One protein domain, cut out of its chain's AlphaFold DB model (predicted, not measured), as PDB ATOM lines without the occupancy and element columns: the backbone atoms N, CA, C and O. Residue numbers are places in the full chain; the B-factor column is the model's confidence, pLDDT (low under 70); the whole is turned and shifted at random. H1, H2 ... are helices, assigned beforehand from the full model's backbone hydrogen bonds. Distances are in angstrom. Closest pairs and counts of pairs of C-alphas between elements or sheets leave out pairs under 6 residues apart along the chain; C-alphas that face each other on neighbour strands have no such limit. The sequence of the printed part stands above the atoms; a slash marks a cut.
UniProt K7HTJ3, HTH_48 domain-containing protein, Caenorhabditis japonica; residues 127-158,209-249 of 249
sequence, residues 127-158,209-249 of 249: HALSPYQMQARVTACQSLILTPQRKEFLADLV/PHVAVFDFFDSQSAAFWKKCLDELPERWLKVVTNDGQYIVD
ATOM      1  N   HIS A 127      62.770  66.002 100.482       78.25
ATOM      2  CA  HIS A 127      61.770  66.957 100.017       78.25
ATOM      3  C   HIS A 127      60.860  66.305  98.978       78.25
ATOM      4  O   HIS A 127      61.343  65.529  98.156       78.25
ATOM      5  N   ALA A 128      59.574  66.655  98.981       82.00
ATOM      6  CA  ALA A 128      58.639  66.291  97.922       82.00
ATOM      7  C   ALA A 128      58.947  67.102  96.655       82.00
ATOM      8  O   ALA A 128      58.748  68.312  96.640       82.00
ATOM      9  N   LEU A 129      59.453  66.445  95.609       86.19
ATOM     10  CA  LEU A 129      59.878  67.133  94.391       86.19
ATOM     11  C   LEU A 129      58.680  67.667  93.599       86.19
ATOM     12  O   LEU A 129      57.709  66.947  93.372       86.19
ATOM     13  N   SER A 130      58.781  68.903  93.115       90.56
ATOM     14  CA  SER A 130      57.859  69.425  92.106       90.56
ATOM     15  C   SER A 130      58.191  68.856  90.717       90.56
ATOM     16  O   SER A 130      59.348  68.507  90.461       90.56
ATOM     17  N   PRO A 131      57.230  68.830  89.772       91.50
ATOM     18  CA  PRO A 131      57.494  68.389  88.399       91.50
ATOM     19  C   PRO A 131      58.658  69.146  87.742       91.50
ATOM     20  O   PRO A 131      59.487  68.560  87.051       91.50
ATOM     21  N   TYR A 132      58.780  70.445  88.033       92.25
ATOM     22  CA  TYR A 132      59.895  71.267  87.566       92.25
ATOM     23  C   TYR A 132      61.245  70.798  88.131       92.25
ATOM     24  O   TYR A 132      62.220  70.679  87.392       92.25
ATOM     25  N   GLN A 133      61.313  70.490  89.430       87.19
ATOM     26  CA  GLN A 133      62.534  69.977  90.059       87.19
ATOM     27  C   GLN A 133      62.908  68.585  89.531       87.19
ATOM     28  O   GLN A 133      64.091  68.306  89.344       87.19
ATOM     29  N   MET A 134      61.922  67.722  89.269       89.56
ATOM     30  CA  MET A 134      62.140  66.411  88.644       89.56
ATOM     31  C   MET A 134      62.744  66.567  87.248       89.56
ATOM     32  O   MET A 134      63.792  65.989  86.965       89.56
ATOM     33  N   GLN A 135      62.167  67.441  86.422       91.50
ATOM     34  CA  GLN A 135      62.694  67.717  85.088       91.50
ATOM     35  C   GLN A 135      64.106  68.314  85.137       91.50
ATOM     36  O   GLN A 135      64.980  67.886  84.390       91.50
ATOM     37  N   ALA A 136      64.367  69.254  86.051       90.31
ATOM     38  CA  ALA A 136      65.701  69.825  86.235       90.31
ATOM     39  C   ALA A 136      66.739  68.751  86.606       90.31
ATOM     40  O   ALA A 136      67.860  68.765  86.091       90.31
ATOM     41  N   ARG A 137      66.360  67.780  87.451       91.12
ATOM     42  CA  ARG A 137      67.208  66.628  87.798       91.12
ATOM     43  C   ARG A 137      67.494  65.750  86.583       91.12
ATOM     44  O   ARG A 137      68.651  65.374  86.393       91.12
ATOM     45  N   VAL A 138      66.483  65.450  85.765       90.69
ATOM     46  CA  VAL A 138      66.647  64.674  84.523       90.69
ATOM     47  C   VAL A 138      67.608  65.384  83.578       90.69
ATOM     48  O   VAL A 138      68.597  64.784  83.168       90.69
ATOM     49  N   THR A 139      67.386  66.670  83.302       89.12
ATOM     50  CA  THR A 139      68.234  67.467  82.404       89.12
ATOM     51  C   THR A 139      69.683  67.519  82.893       89.12
ATOM     52  O   THR A 139      70.617  67.344  82.105       89.12
ATOM     53  N   ALA A 140      69.896  67.703  84.200       87.00
ATOM     54  CA  ALA A 140      71.230  67.686  84.792       87.00
ATOM     55  C   ALA A 140      71.910  66.313  84.636       87.00
ATOM     56  O   ALA A 140      73.057  66.244  84.196       87.00
ATOM     57  N   CYS A 141      71.202  65.217  84.931       86.38
ATOM     58  CA  CYS A 141      71.737  63.859  84.796       86.38
ATOM     59  C   CYS A 141      72.029  63.501  83.333       86.38
ATOM     60  O   CYS A 141      73.089  62.953  83.045       86.38
ATOM     61  N   GLN A 142      71.145  63.855  82.397       86.56
ATOM     62  CA  GLN A 142      71.364  63.673  80.959       86.56
ATOM     63  C   GLN A 142      72.603  64.435  80.481       86.56
ATOM     64  O   GLN A 142      73.426  63.872  79.766       86.56
ATOM     65  N   SER A 143      72.789  65.677  80.934       86.00
ATOM     66  CA  SER A 143      73.976  66.471  80.594       86.00
ATOM     67  C   SER A 143      75.258  65.806  81.105       86.00
ATOM     68  O   SER A 143      76.213  65.640  80.348       86.00
ATOM     69  N   LEU A 144      75.259  65.338  82.361       82.00
ATOM     70  CA  LEU A 144      76.387  64.611  82.961       82.00
ATOM     71  C   LEU A 144      76.682  63.286  82.238       82.00
ATOM     72  O   LEU A 144      77.840  62.923  82.048       82.00
ATOM     73  N   ILE A 145      75.643  62.585  81.779       81.75
ATOM     74  CA  ILE A 145      75.755  61.351  80.990       81.75
ATOM     75  C   ILE A 145      76.378  61.634  79.619       81.75
ATOM     76  O   ILE A 145      77.247  60.872  79.193       81.75
ATOM     77  N   LEU A 146      75.949  62.691  78.931       77.88
ATOM     78  CA  LEU A 146      76.372  63.016  77.566       77.88
ATOM     79  C   LEU A 146      77.748  63.702  77.498       77.88
ATOM     80  O   LEU A 146      78.270  63.912  76.405       77.88
ATOM     81  N   THR A 147      78.359  64.033  78.640       70.88
ATOM     82  CA  THR A 147      79.662  64.708  78.669       70.88
ATOM     83  C   THR A 147      80.784  63.741  78.211       70.88
ATOM     84  O   THR A 147      80.969  62.687  78.821       70.88
ATOM     85  N   PRO A 148      81.564  64.066  77.158       56.06
ATOM     86  CA  PRO A 148      82.406  63.105  76.423       56.06
ATOM     87  C   PRO A 148      83.740  62.664  77.080       56.06
ATOM     88  O   PRO A 148      84.521  61.974  76.433       56.06
ATOM     89  N   GLN A 149      84.026  62.983  78.350       56.22
ATOM     90  CA  GLN A 149      85.322  62.682  79.011       56.22
ATOM     91  C   GLN A 149      85.212  61.698  80.196       56.22
ATOM     92  O   GLN A 149      85.797  61.890  81.262       56.22
ATOM     93  N   ARG A 150      84.437  60.622  80.031       56.75
ATOM     94  CA  ARG A 150      83.909  59.790  81.135       56.75
ATOM     95  C   ARG A 150      84.904  59.079  82.071       56.75
ATOM     96  O   ARG A 150      84.463  58.642  83.126       56.75
ATOM     97  N   LYS A 151      86.200  58.952  81.762       56.06
ATOM     98  CA  LYS A 151      87.177  58.381  82.722       56.06
ATOM     99  C   LYS A 151      87.986  59.438  83.474       56.06
ATOM    100  O   LYS A 151      88.281  59.238  84.647       56.06
ATOM    101  N   GLU A 152      88.298  60.558  82.832       58.75
ATOM    102  CA  GLU A 152      89.119  61.625  83.423       58.75
ATOM    103  C   GLU A 152      88.264  62.607  84.237       58.75
ATOM    104  O   GLU A 152      88.655  63.006  85.328       58.75
ATOM    105  N   PHE A 153      87.031  62.890  83.800       63.31
ATOM    106  CA  PHE A 153      86.135  63.822  84.497       63.31
ATOM    107  C   PHE A 153      85.803  63.393  85.936       63.31
ATOM    108  O   PHE A 153      85.816  64.222  86.842       63.31
ATOM    109  N   LEU A 154      85.519  62.104  86.168       65.19
ATOM    110  CA  LEU A 154      85.252  61.595  87.520       65.19
ATOM    111  C   LEU A 154      86.518  61.579  88.386       65.19
ATOM    112  O   LEU A 154      86.422  61.781  89.593       65.19
ATOM    113  N   ALA A 155      87.693  61.383  87.776       63.31
ATOM    114  CA  ALA A 155      88.975  61.458  88.474       63.31
ATOM    115  C   ALA A 155      89.319  62.898  88.907       63.31
ATOM    116  O   ALA A 155      89.984  63.090  89.926       63.31
ATOM    117  N   ASP A 156      88.818  63.897  88.176       65.69
ATOM    118  CA  ASP A 156      89.000  65.324  88.463       65.69
ATOM    119  C   ASP A 156      87.873  65.944  89.313       65.69
ATOM    120  O   ASP A 156      87.974  67.103  89.741       65.69
ATOM    121  N   LEU A 157      86.802  65.193  89.590       66.12
ATOM    122  CA  LEU A 157      85.645  65.671  90.340       66.12
ATOM    123  C   LEU A 157      85.980  65.829  91.831       66.12
ATOM    124  O   LEU A 157      86.079  64.858  92.579       66.12
ATOM    125  N   VAL A 158      86.079  67.077  92.292       61.81
ATOM    126  CA  VAL A 158      86.188  67.408  93.721       61.81
ATOM    127  C   VAL A 158      84.854  67.960  94.206       61.81
ATOM    128  O   VAL A 158      84.461  69.068  93.840       61.81
ATOM    129  N   PRO A 209      72.656  67.706 109.344       45.12
ATOM    130  CA  PRO A 209      72.451  66.253 109.431       45.12
ATOM    131  C   PRO A 209      72.539  65.725 110.874       45.12
ATOM    132  O   PRO A 209      73.135  66.347 111.753       45.12
ATOM    133  N   HIS A 210      71.933  64.558 111.117       46.03
ATOM    134  CA  HIS A 210      72.002  63.834 112.390       46.03
ATOM    135  C   HIS A 210      73.356  63.111 112.560       46.03
ATOM    136  O   HIS A 210      73.961  62.674 111.582       46.03
ATOM    137  N   VAL A 211      73.803  62.955 113.810       49.91
ATOM    138  CA  VAL A 211      75.156  62.498 114.193       49.91
ATOM    139  C   VAL A 211      75.548  61.136 113.603       49.91
ATOM    140  O   VAL A 211      76.676  60.999 113.145       49.91
ATOM    141  N   ALA A 212      74.641  60.154 113.513       51.81
ATOM    142  CA  ALA A 212      75.034  58.809 113.067       51.81
ATOM    143  C   ALA A 212      75.304  58.698 111.553       51.81
ATOM    144  O   ALA A 212      75.861  57.704 111.098       51.81
ATOM    145  N   VAL A 213      74.951  59.720 110.763       54.69
ATOM    146  CA  VAL A 213      75.354  59.788 109.347       54.69
ATOM    147  C   VAL A 213      76.857  60.080 109.230       54.69
ATOM    148  O   VAL A 213      77.499  59.587 108.308       54.69
ATOM    149  N   PHE A 214      77.437  60.817 110.181       56.53
ATOM    150  CA  PHE A 214      78.866  61.141 110.173       56.53
ATOM    151  C   PHE A 214      79.729  59.964 110.582       56.53
ATOM    152  O   PHE A 214      80.644  59.621 109.844       56.53
ATOM    153  N   ASP A 215      79.384  59.287 111.681       58.12
ATOM    154  CA  ASP A 215      80.101  58.082 112.113       58.12
ATOM    155  C   ASP A 215      80.102  57.017 111.007       58.12
ATOM    156  O   ASP A 215      81.096  56.318 110.795       58.12
ATOM    157  N   PHE A 216      79.006  56.930 110.244       67.94
ATOM    158  CA  PHE A 216      78.941  56.076 109.067       67.94
ATOM    159  C   PHE A 216      79.970  56.491 108.014       67.94
ATOM    160  O   PHE A 216      80.785  55.656 107.648       67.94
ATOM    161  N   PHE A 217      79.971  57.741 107.543       63.31
ATOM    162  CA  PHE A 217      80.875  58.181 106.471       63.31
ATOM    163  C   PHE A 217      82.353  58.225 106.885       63.31
ATOM    164  O   PHE A 217      83.209  57.837 106.089       63.31
ATOM    165  N   ASP A 218      82.649  58.623 108.123       64.81
ATOM    166  CA  ASP A 218      84.010  58.693 108.668       64.81
ATOM    167  C   ASP A 218      84.615  57.297 108.897       64.81
ATOM    168  O   ASP A 218      85.834  57.132 108.840       64.81
ATOM    169  N   SER A 219      83.778  56.273 109.117       74.44
ATOM    170  CA  SER A 219      84.224  54.877 109.235       74.44
ATOM    171  C   SER A 219      84.400  54.161 107.892       74.44
ATOM    172  O   SER A 219      84.893  53.030 107.866       74.44
ATOM    173  N   GLN A 220      84.032  54.785 106.764       75.62
ATOM    174  CA  GLN A 220      84.145  54.146 105.452       75.62
ATOM    175  C   GLN A 220      85.576  54.141 104.906       75.62
ATOM    176  O   GLN A 220      86.348  55.088 105.053       75.62
ATOM    177  N   SER A 221      85.916  53.071 104.187       78.31
ATOM    178  CA  SER A 221      87.214  52.926 103.524       78.31
ATOM    179  C   SER A 221      87.307  53.736 102.221       78.31
ATOM    180  O   SER A 221      86.303  54.062 101.591       78.31
ATOM    181  N   ALA A 222      88.523  53.985 101.730       72.06
ATOM    182  CA  ALA A 222      88.724  54.586 100.405       72.06
ATOM    183  C   ALA A 222      88.053  53.776  99.270       72.06
ATOM    184  O   ALA A 222      87.581  54.349  98.290       72.06
ATOM    185  N   ALA A 223      87.958  52.448  99.420       72.75
ATOM    186  CA  ALA A 223      87.287  51.571  98.461       72.75
ATOM    187  C   ALA A 223      85.767  51.804  98.405       72.75
ATOM    188  O   ALA A 223      85.186  51.738  97.323       72.75
ATOM    189  N   PHE A 224      85.131  52.127  99.538       75.88
ATOM    190  CA  PHE A 224      83.713  52.500  99.584       75.88
ATOM    191  C   PHE A 224      83.440  53.745  98.732       75.88
ATOM    192  O   PHE A 224      82.516  53.754  97.918       75.88
ATOM    193  N   TRP A 225      84.275  54.776  98.879       69.88
ATOM    194  CA  TRP A 225      84.136  56.027  98.133       69.88
ATOM    195  C   TRP A 225      84.402  55.845  96.643       69.88
ATOM    196  O   TRP A 225      83.632  56.344  95.826       69.88
ATOM    197  N   LYS A 226      85.436  55.075  96.290       70.56
ATOM    198  CA  LYS A 226      85.723  54.719  94.897       70.56
ATOM    199  C   LYS A 226      84.534  54.004  94.251       70.56
ATOM    200  O   LYS A 226      84.064  54.442  93.209       70.56
ATOM    201  N   LYS A 227      83.987  52.984  94.920       78.88
ATOM    202  CA  LYS A 227      82.790  52.271  94.459       78.88
ATOM    203  C   LYS A 227      81.601  53.219  94.264       78.88
ATOM    204  O   LYS A 227      80.932  53.156  93.242       78.88
ATOM    205  N   CYS A 228      81.360  54.128  95.211       70.31
ATOM    206  CA  CYS A 228      80.276  55.106  95.094       70.31
ATOM    207  C   CYS A 228      80.439  56.043  93.885       70.31
ATOM    208  O   CYS A 228      79.435  56.399  93.272       70.31
ATOM    209  N   LEU A 229      81.670  56.448  93.552       71.62
ATOM    210  CA  LEU A 229      81.961  57.261  92.366       71.62
ATOM    211  C   LEU A 229      81.793  56.458  91.072       71.62
ATOM    212  O   LEU A 229      81.204  56.968  90.121       71.62
ATOM    213  N   ASP A 230      82.253  55.207  91.057       76.25
ATOM    214  CA  ASP A 230      82.134  54.304  89.905       76.25
ATOM    215  C   ASP A 230      80.656  53.996  89.572       76.25
ATOM    216  O   ASP A 230      80.303  53.847  88.405       76.25
ATOM    217  N   GLU A 231      79.773  53.978  90.579       81.44
ATOM    218  CA  GLU A 231      78.320  53.785  90.429       81.44
ATOM    219  C   GLU A 231      77.554  55.056  90.000       81.44
ATOM    220  O   GLU A 231      76.369  54.975  89.657       81.44
ATOM    221  N   LEU A 232      78.166  56.251  90.022       79.19
ATOM    222  CA  LEU A 232      77.463  57.503  89.693       79.19
ATOM    223  C   LEU A 232      76.809  57.502  88.302       79.19
ATOM    224  O   LEU A 232      75.651  57.918  88.219       79.19
ATOM    225  N   PRO A 233      77.465  57.023  87.224       83.12
ATOM    226  CA  PRO A 233      76.845  56.963  85.903       83.12
ATOM    227  C   PRO A 233      75.575  56.106  85.873       83.12
ATOM    228  O   PRO A 233      74.595  56.492  85.236       83.12
ATOM    229  N   GLU A 234      75.564  54.980  86.591       85.19
ATOM    230  CA  GLU A 234      74.388  54.112  86.706       85.19
ATOM    231  C   GLU A 234      73.273  54.795  87.501       85.19
ATOM    232  O   GLU A 234      72.108  54.756  87.107       85.19
ATOM    233  N   ARG A 235      73.618  55.500  88.586       84.25
ATOM    234  CA  ARG A 235      72.644  56.264  89.376       84.25
ATOM    235  C   ARG A 235      72.040  57.418  88.582       84.25
ATOM    236  O   ARG A 235      70.833  57.628  88.662       84.25
ATOM    237  N   TRP A 236      72.833  58.152  87.803       86.19
ATOM    238  CA  TRP A 236      72.315  59.194  86.911       86.19
ATOM    239  C   TRP A 236      71.383  58.606  85.862       86.19
ATOM    240  O   TRP A 236      70.302  59.151  85.648       86.19
ATOM    241  N   LEU A 237      71.761  57.476  85.256       87.12
ATOM    242  CA  LEU A 237      70.903  56.776  84.306       87.12
ATOM    243  C   LEU A 237      69.579  56.395  84.966       87.12
ATOM    244  O   LEU A 237      68.524  56.657  84.399       87.12
ATOM    245  N   LYS A 238      69.627  55.884  86.197       88.00
ATOM    246  CA  LYS A 238      68.436  55.527  86.963       88.00
ATOM    247  C   LYS A 238      67.526  56.718  87.260       88.00
ATOM    248  O   LYS A 238      66.308  56.582  87.203       88.00
ATOM    249  N   VAL A 239      68.094  57.893  87.548       86.62
ATOM    250  CA  VAL A 239      67.318  59.136  87.703       86.62
ATOM    251  C   VAL A 239      66.623  59.508  86.394       86.62
ATOM    252  O   VAL A 239      65.472  59.927  86.433       86.62
ATOM    253  N   VAL A 240      67.286  59.337  85.248       86.56
ATOM    254  CA  VAL A 240      66.686  59.610  83.933       86.56
ATOM    255  C   VAL A 240      65.584  58.604  83.603       86.56
ATOM    256  O   VAL A 240      64.511  59.015  83.187       86.56
ATOM    257  N   THR A 241      65.809  57.307  83.827       91.56
ATOM    258  CA  THR A 241      64.804  56.263  83.558       91.56
ATOM    259  C   THR A 241      63.608  56.320  84.504       91.56
ATOM    260  O   THR A 241      62.571  55.753  84.192       91.56
ATOM    261  N   ASN A 242      63.763  56.953  85.670       90.06
ATOM    262  CA  ASN A 242      62.706  57.134  86.664       90.06
ATOM    263  C   ASN A 242      62.135  58.566  86.649       90.06
ATOM    264  O   ASN A 242      61.680  59.061  87.681       90.06
ATOM    265  N   ASP A 243      62.254  59.277  85.521       90.06
ATOM    266  CA  ASP A 243      61.700  60.620  85.293       90.06
ATOM    267  C   ASP A 243      62.024  61.645  86.396       90.06
ATOM    268  O   ASP A 243      61.220  62.499  86.765       90.06
ATOM    269  N   GLY A 244      63.225  61.566  86.972       83.88
ATOM    270  CA  GLY A 244      63.690  62.503  87.991       83.88
ATOM    271  C   GLY A 244      63.230  62.190  89.414       83.88
ATOM    272  O   GLY A 244      63.636  62.908  90.336       83.88
ATOM    273  N   GLN A 245      62.449  61.126  89.627       84.19
ATOM    274  CA  GLN A 245      62.047  60.677  90.960       84.19
ATOM    275  C   GLN A 245      63.257  60.236  91.803       84.19
ATOM    276  O   GLN A 245      64.372  60.018  91.310       84.19
ATOM    277  N   TYR A 246      63.056  60.126  93.119       81.50
ATOM    278  CA  TYR A 246      64.073  59.543  93.989       81.50
ATOM    279  C   TYR A 246      64.250  58.057  93.696       81.50
ATOM    280  O   TYR A 246      63.308  57.347  93.359       81.50
ATOM    281  N   ILE A 247      65.482  57.589  93.865       77.56
ATOM    282  CA  ILE A 247      65.800  56.167  93.818       77.56
ATOM    283  C   ILE A 247      65.422  55.577  95.178       77.56
ATOM    284  O   ILE A 247      65.983  55.973  96.204       77.56
ATOM    285  N   VAL A 248      64.461  54.658  95.182       65.75
ATOM    286  CA  VAL A 248      63.983  53.957  96.379       65.75
ATOM    287  C   VAL A 248      64.318  52.474  96.208       65.75
ATOM    288  O   VAL A 248      63.457  51.683  95.841       65.75
ATOM    289  N   ASP A 249      65.593  52.133  96.402       58.06
ATOM    290  CA  ASP A 249      66.093  50.745  96.433       58.06
ATOM    291  C   ASP A 249      66.119  50.181  97.853       58.06
ATOM    292  O   ASP A 249      66.531  50.940  98.768       58.06
TER     293      ASP A 249
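This is residues 127 to 158 and 209 to 249 of the 249 residues of the protein "HTH_48 domain-containing protein" of Caenorhabditis japonica (UniProt K7HTJ3). A loose, open frame of helices has the longest helix, H1, along one side, and H5 packs steeply on it; H5 and H4, joined by one residue, make a bar leading away from H1. At the far end of H4 the chain turns to H3, where residues 209 to 216 and 218 to 224 stick out, while small H2, beyond the end of H1, comes near H4. The printed part has 73 residues with five named helices, H1 to H5 in order along the chain, and no named strand: the class is all helix. The whole is loose, with a radius of gyration of the C-alphas of 14.5 A and spans of 36 by 33 by 21 A.

H1, residues 131 to 146, begins at C-alpha 131 (57.494, 68.389, 88.399) and is 22.4 A long. H5, residues 232 to 241, is 14.1 A long and ends at C-alpha 241 (64.804, 56.263, 83.558). H4, residues 222 to 230, measures 12.4 A. H3, residues 211 to 218, measures 11.1 A from C-alpha 211 (75.156, 62.498, 114.193). H2, residues 152 to 156, measures 6.3 A.

H1 and H5 touch at a steep tilt of 46 degrees, opposite ways; their closest C-alphas, of Val 138 and Val 240, are 5.1 A apart. H4 and H5 meet only through their link. H2 and H4 are close but not clearly touching, with the closest C-alphas, of Leu 154 and Leu 229, 7.3 A apart. H3 touches no helix. In H1, H2, H4 and H5 every O i to N i+4 pair is within hydrogen-bond range; in H3, 3 of 4 are.

The C-alphas of Pro 148 and Val 211, the two farthest apart, are 38.5 A from each other. Residues 159 to 208 are not printed, and C-alphas 158 and 209 are 20.9 A apart across this cut. The links H1 to H2, H3 to H4 and H4 to H5 are tight. The mean pLDDT of the printed part is 75.2; residues 148 to 158, 209 to 218, 225 and 248 to 249 are under 70.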